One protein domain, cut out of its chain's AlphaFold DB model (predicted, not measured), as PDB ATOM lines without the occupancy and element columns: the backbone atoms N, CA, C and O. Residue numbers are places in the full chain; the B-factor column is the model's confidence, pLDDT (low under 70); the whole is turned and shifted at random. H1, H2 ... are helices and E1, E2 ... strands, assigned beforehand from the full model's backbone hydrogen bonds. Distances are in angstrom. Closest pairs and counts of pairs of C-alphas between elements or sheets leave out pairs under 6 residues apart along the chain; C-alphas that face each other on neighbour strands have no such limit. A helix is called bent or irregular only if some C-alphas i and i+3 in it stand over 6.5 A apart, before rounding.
ATOM      1  N   ASP A 441       1.630 -37.044 -23.769       85.44
ATOM      2  CA  ASP A 441       1.095 -38.269 -24.347       85.44
ATOM      3  C   ASP A 441       0.600 -39.198 -23.225       85.44
ATOM      4  O   ASP A 441       1.250 -39.331 -22.181       85.44
ATOM      5  N   CYS A 442      -0.543 -39.856 -23.445       86.94
ATOM      6  CA  CYS A 442      -1.119 -40.831 -22.516       86.94
ATOM      7  C   CYS A 442      -0.618 -42.245 -22.823       86.94
ATOM      8  O   CYS A 442      -0.669 -42.697 -23.969       86.94
ATOM      9  N   PHE A 443      -0.198 -42.965 -21.787       80.69
ATOM     10  CA  PHE A 443       0.224 -44.359 -21.861       80.69
ATOM     11  C   PHE A 443      -0.623 -45.198 -20.915       80.69
ATOM     12  O   PHE A 443      -0.638 -44.946 -19.709       80.69
ATOM     13  N   ASN A 444      -1.292 -46.216 -21.462       82.50
ATOM     14  CA  ASN A 444      -1.995 -47.187 -20.635       82.50
ATOM     15  C   ASN A 444      -0.980 -48.034 -19.870       82.50
ATOM     16  O   ASN A 444      -0.022 -48.548 -20.456       82.50
ATOM     17  N   VAL A 445      -1.198 -48.191 -18.574       76.06
ATOM     18  CA  VAL A 445      -0.399 -49.044 -17.701       76.06
ATOM     19  C   VAL A 445      -1.346 -50.058 -17.069       76.06
ATOM     20  O   VAL A 445      -2.544 -49.858 -16.977       76.06
ATOM     21  N   PHE A 446      -0.837 -51.214 -16.665       75.81
ATOM     22  CA  PHE A 446      -1.726 -52.200 -16.076       75.81
ATOM     23  C   PHE A 446      -2.313 -51.675 -14.752       75.81
ATOM     24  O   PHE A 446      -1.572 -51.422 -13.799       75.81
ATOM     25  N   GLY A 447      -3.636 -51.554 -14.692       80.25
ATOM     26  CA  GLY A 447      -4.401 -51.055 -13.562       80.25
ATOM     27  C   GLY A 447      -4.434 -49.535 -13.437       80.25
ATOM     28  O   GLY A 447      -5.087 -49.082 -12.510       80.25
ATOM     29  N   THR A 448      -3.712 -48.768 -14.262       85.44
ATOM     30  CA  THR A 448      -3.555 -47.306 -14.134       85.44
ATOM     31  C   THR A 448      -3.115 -46.674 -15.461       85.44
ATOM     32  O   THR A 448      -2.880 -47.351 -16.448       85.44
ATOM     33  N   TYR A 449      -2.855 -45.374 -15.495       84.62
ATOM     34  CA  TYR A 449      -2.242 -44.726 -16.653       84.62
ATOM     35  C   TYR A 449      -1.112 -43.794 -16.238       84.62
ATOM     36  O   TYR A 449      -1.027 -43.337 -15.095       84.62
ATOM     37  N   ALA A 450      -0.235 -43.507 -17.195       84.44
ATOM     38  CA  ALA A 450       0.841 -42.544 -17.048       84.44
ATOM     39  C   ALA A 450       0.756 -41.489 -18.149       84.44
ATOM     40  O   ALA A 450       0.427 -41.791 -19.296       84.44
ATOM     41  N   CYS A 451       1.111 -40.256 -17.805       89.06
ATOM     42  CA  CYS A 451       1.281 -39.184 -18.771       89.06
ATOM     43  C   CYS A 451       2.771 -38.880 -18.908       89.06
ATOM     44  O   CYS A 451       3.512 -38.889 -17.923       89.06
ATOM     45  N   ARG A 452       3.227 -38.601 -20.129       87.00
ATOM     46  CA  ARG A 452       4.609 -38.183 -20.380       87.00
ATOM     47  C   ARG A 452       4.611 -36.921 -21.214       87.00
ATOM     48  O   ARG A 452       4.055 -36.928 -22.309       87.00
ATOM     49  N   CYS A 453       5.276 -35.880 -20.723       89.31
ATOM     50  CA  CYS A 453       5.450 -34.657 -21.491       89.31
ATOM     51  C   CYS A 453       6.122 -34.949 -22.837       89.31
ATOM     52  O   CYS A 453       7.048 -35.763 -22.941       89.31
ATOM     53  N   GLN A 454       5.617 -34.291 -23.873       89.81
ATOM     54  CA  GLN A 454       6.166 -34.345 -25.215       89.81
ATOM     55  C   GLN A 454       7.574 -33.743 -25.233       89.81
ATOM     56  O   GLN A 454       7.975 -32.982 -24.350       89.81
ATOM     57  N   ARG A 455       8.360 -34.095 -26.255       89.19
ATOM     58  CA  ARG A 455       9.726 -33.571 -26.395       89.19
ATOM     59  C   ARG A 455       9.707 -32.042 -26.441       89.19
ATOM     60  O   ARG A 455       8.948 -31.466 -27.211       89.19
ATOM     61  N   GLY A 456      10.589 -31.424 -25.659       87.31
ATOM     62  CA  GLY A 456      10.655 -29.969 -25.512       87.31
ATOM     63  C   GLY A 456       9.816 -29.419 -24.359       87.31
ATOM     64  O   GLY A 456       9.920 -28.234 -24.096       87.31
ATOM     65  N   PHE A 457       9.052 -30.251 -23.648       90.19
ATOM     66  CA  PHE A 457       8.336 -29.864 -22.432       90.19
ATOM     67  C   PHE A 457       8.894 -30.606 -21.215       90.19
ATOM     68  O   PHE A 457       9.245 -31.785 -21.293       90.19
ATOM     69  N   GLU A 458       8.945 -29.918 -20.081       88.62
ATOM     70  CA  GLU A 458       9.369 -30.452 -18.789       88.62
ATOM     71  C   GLU A 458       8.166 -30.690 -17.875       88.62
ATOM     72  O   GLU A 458       7.195 -29.932 -17.880       88.62
ATOM     73  N   ASP A 459       8.237 -31.760 -17.085       88.12
ATOM     74  CA  ASP A 459       7.182 -32.145 -16.156       88.12
ATOM     75  C   ASP A 459       7.317 -31.394 -14.824       88.12
ATOM     76  O   ASP A 459       8.289 -31.577 -14.091       88.12
ATOM     77  N   PHE A 460       6.314 -30.580 -14.501       86.94
ATOM     78  CA  PHE A 460       6.202 -29.836 -13.241       86.94
ATOM     79  C   PHE A 460       5.057 -30.351 -12.358       86.94
ATOM     80  O   PHE A 460       4.614 -29.678 -11.421       86.94
ATOM     81  N   SER A 461       4.543 -31.541 -12.658       84.62
ATOM     82  CA  SER A 461       3.456 -32.154 -11.904       84.62
ATOM     83  C   SER A 461       3.853 -32.449 -10.457       84.62
ATOM     84  O   SER A 461       5.024 -32.591 -10.104       84.62
ATOM     85  N   ARG A 462       2.850 -32.599  -9.584       77.19
ATOM     86  CA  ARG A 462       3.084 -33.093  -8.219       77.19
ATOM     87  C   ARG A 462       3.628 -34.526  -8.260       77.19
ATOM     88  O   ARG A 462       3.309 -35.289  -9.170       77.19
ATOM     89  N   ILE A 463       4.404 -34.892  -7.237       63.62
ATOM     90  CA  ILE A 463       4.960 -36.244  -7.068       63.62
ATOM     91  C   ILE A 463       3.833 -37.279  -7.204       63.62
ATOM     92  O   ILE A 463       2.834 -37.198  -6.490       63.62
ATOM     93  N   GLY A 464       3.997 -38.232  -8.126       61.34
ATOM     94  CA  GLY A 464       3.015 -39.289  -8.393       61.34
ATOM     95  C   GLY A 464       1.904 -38.929  -9.388       61.34
ATOM     96  O   GLY A 464       1.034 -39.754  -9.613       61.34
ATOM     97  N   SER A 465       1.919 -37.743 -10.003       73.38
ATOM     98  CA  SER A 465       0.961 -37.332 -11.049       73.38
ATOM     99  C   SER A 465       1.675 -36.850 -12.314       73.38
ATOM    100  O   SER A 465       1.254 -35.867 -12.916       73.38
ATOM    101  N   GLY A 466       2.791 -37.490 -12.671       80.56
ATOM    102  CA  GLY A 466       3.653 -37.062 -13.775       80.56
ATOM    103  C   GLY A 466       2.889 -36.831 -15.083       80.56
ATOM    104  O   GLY A 466       1.918 -37.532 -15.366       80.56
ATOM    105  N   GLY A 467       3.310 -35.817 -15.839       79.50
ATOM    106  CA  GLY A 467       2.734 -35.398 -17.119       79.50
ATOM    107  C   GLY A 467       1.329 -34.782 -17.046       79.50
ATOM    108  O   GLY A 467       0.645 -34.716 -18.068       79.50
ATOM    109  N   THR A 468       0.877 -34.342 -15.868       86.56
ATOM    110  CA  THR A 468      -0.364 -33.548 -15.696       86.56
ATOM    111  C   THR A 468      -0.126 -32.039 -15.776       86.56
ATOM    112  O   THR A 468      -1.082 -31.275 -15.899       86.56
ATOM    113  N   LEU A 469       1.137 -31.609 -15.722       89.69
ATOM    114  CA  LEU A 469       1.583 -30.243 -15.960       89.69
ATOM    115  C   LEU A 469       2.896 -30.265 -16.746       89.69
ATOM    116  O   LEU A 469       3.946 -30.587 -16.188       89.69
ATOM    117  N   CYS A 470       2.831 -29.889 -18.020       91.75
ATOM    118  CA  CYS A 470       3.987 -29.848 -18.913       91.75
ATOM    119  C   CYS A 470       4.284 -28.403 -19.324       91.75
ATOM    120  O   CYS A 470       3.436 -27.730 -19.909       91.75
ATOM    121  N   ILE A 471       5.487 -27.916 -19.013       90.94
ATOM    122  CA  ILE A 471       5.901 -26.528 -19.263       90.94
ATOM    123  C   ILE A 471       7.011 -26.510 -20.308       90.94
ATOM    124  O   ILE A 471       7.956 -27.288 -20.220       90.94
ATOM    125  N   ASP A 472       6.910 -25.610 -21.285       90.00
ATOM    126  CA  ASP A 472       7.994 -25.346 -22.231       90.00
ATOM    127  C   ASP A 472       9.073 -24.476 -21.548       90.00
ATOM    128  O   ASP A 472       8.815 -23.293 -21.272       90.00
ATOM    129  N   PRO A 473      10.281 -25.012 -21.286       82.12
ATOM    130  CA  PRO A 473      11.358 -24.271 -20.648       82.12
ATOM    131  C   PRO A 473      11.848 -23.086 -21.497       82.12
ATOM    132  O   PRO A 473      12.427 -22.154 -20.951       82.12
ATOM    133  N   ALA A 474      11.597 -23.043 -22.811       76.06
ATOM    134  CA  ALA A 474      11.946 -21.892 -23.645       76.06
ATOM    135  C   ALA A 474      11.028 -20.679 -23.402       76.06
ATOM    136  O   ALA A 474      11.449 -19.536 -23.587       76.06
ATOM    137  N   THR A 475       9.790 -20.903 -22.948       67.12
ATOM    138  CA  THR A 475       8.829 -19.826 -22.640       67.12
ATOM    139  C   THR A 475       8.920 -19.319 -21.200       67.12
ATOM    140  O   THR A 475       8.608 -18.152 -20.951       67.12
ATOM    141  N   SER A 476       9.413 -20.131 -20.257       57.06
ATOM    142  CA  SER A 476       9.588 -19.725 -18.852       57.06
ATOM    143  C   SER A 476      10.699 -18.680 -18.665       57.06
ATOM    144  O   SER A 476      10.574 -17.791 -17.822       57.06
ATOM    145  N   TYR A 477      11.724 -18.686 -19.526       53.84
ATOM    146  CA  TYR A 477      12.753 -17.635 -19.555       53.84
ATOM    147  C   TYR A 477      12.227 -16.265 -20.016       53.84
ATOM    148  O   TYR A 477      12.811 -15.236 -19.673       53.84
ATOM    149  N   VAL A 478      11.123 -16.215 -20.770       53.09
ATOM    150  CA  VAL A 478      10.547 -14.941 -21.241       53.09
ATOM    151  C   VAL A 478       9.727 -14.269 -20.135       53.09
ATOM    152  O   VAL A 478       9.699 -13.040 -20.049       53.09
ATOM    153  N   THR A 479       9.121 -15.043 -19.231       48.66
ATOM    154  CA  THR A 479       8.393 -14.480 -18.082       48.66
ATOM    155  C   THR A 479       9.310 -13.922 -16.995       48.66
ATOM    156  O   THR A 479       8.940 -12.934 -16.363       48.66
ATOM    157  N   ASP A 480      10.532 -14.442 -16.850       45.28
ATOM    158  CA  ASP A 480      11.525 -13.867 -15.929       45.28
ATOM    159  C   ASP A 480      12.183 -12.588 -16.478       45.28
ATOM    160  O   ASP A 480      12.699 -11.767 -15.716       45.28
ATOM    161  N   ALA A 481      12.099 -12.339 -17.790       47.84
ATOM    162  CA  ALA A 481      12.602 -11.104 -18.391       47.84
ATOM    163  C   ALA A 481      11.701  -9.877 -18.126       47.84
ATOM    164  O   ALA A 481      12.166  -8.742 -18.249       47.84
ATOM    165  N   HIS A 482      10.445 -10.075 -17.699       46.56
ATOM    166  CA  HIS A 482       9.530  -8.986 -17.328       46.56
ATOM    167  C   HIS A 482       9.354  -8.780 -15.816       46.56
ATOM    168  O   HIS A 482       8.771  -7.774 -15.409       46.56
TER     169      HIS A 482
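Overview. This is residues 441 to 482 of the 531 residues of the protein "CUB domain-containing protein" of Lepisosteus oculatus (UniProt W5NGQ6). A long, thin model begins with a narrow two-stranded hairpin, E1 and E2, goes on through a looped stretch in the middle, residues 454 to 472, and ends in one short helix, H1, most of which sticks out at the far end with the tail behind it. The looped stretch folds back on itself, with residues 458 to 459 paired with residues 470 to 471, and residues 475 to 482 stand free of the rest. The printed part has 42 residues, with two named strands and then one named helix along the chain, in the order E1, E2, H1; the strands form an antiparallel sheet of order E1 - E2. The class is mixed, helices and strands, but under half of the residues are in named elements, 19 of 42. The whole is loose, with a radius of gyration of the C-alphas of 12.7 A, and its C-alphas span 44 by 19 by 8 A.

Arrangement. Along the printed part, E1, residues 441 to 445, comes first, and E2, residues 448 to 453, follows it over a tight link of 2 residues. The two are antiparallel neighbours and form a hairpin, with 154 degrees between their N-to-C directions. The C-alphas of Cys 442 and Cys 451 face each other at 4.7 A, and those of Asn 444 and Tyr 449 also face each other at 4.7 A. Across the pair, N of Asp 441 and O of Arg 452 are within hydrogen-bond range at 2.8 A, and N of Ala 450 and O of Phe 443 are within it at 2.9 A. After E2 comes a stretch with no named element, residues 454 to 472. In it, residues 458 to 459 pair antiparallel with residues 470 to 471, stretches too short to be named. H1, residues 473 to 480, comes next and is apart from E1. It is not bent. In its backbone 1 of 4 pairs of O i to N i+4 is within hydrogen-bond range, and 2 of 5 pairs of O i to N i+3 are.

Along the chain. E1 begins at C-alpha 441, at (1.095, -38.269, -24.347), and measures 12.7 A from its first to its last C-alpha, that of Val 445. E2 runs from Thr 448 to Cys 453 and is the longest strand by residues, with 17.2 A from its first C-alpha, at (-3.555, -47.306, -14.134), to its last. H1 begins at C-alpha 473, at (11.358, -24.271, -20.648), and ends at C-alpha 480, at (11.525, -13.867, -15.929), with 11.4 A between the two.

Size, cuts and confidence. The two C-alphas farthest apart are those of Phe 446 and His 482, at 44.7 A, while the first and last printed C-alphas, those of Asp 441 and His 482, are 31.3 A apart. Residues 475 to 482, of which 475 to 480 belong to H1, stand free. Without them the body has 34 residues, spans 35 by 18 by 7 A and has a radius of gyration of 10.1 A. The printed part has no cut. The link from E2 to H1 is long, with 19 residues, and its C-alphas lie 3 to 12 A from the mean of all C-alphas. The mean pLDDT of the printed part is 77.5, and 10 residues are under 70, namely residues 463 to 464 and residues 475 to 482. H1 has a mean pLDDT of 60, against 82 for E1 and 87 for E2.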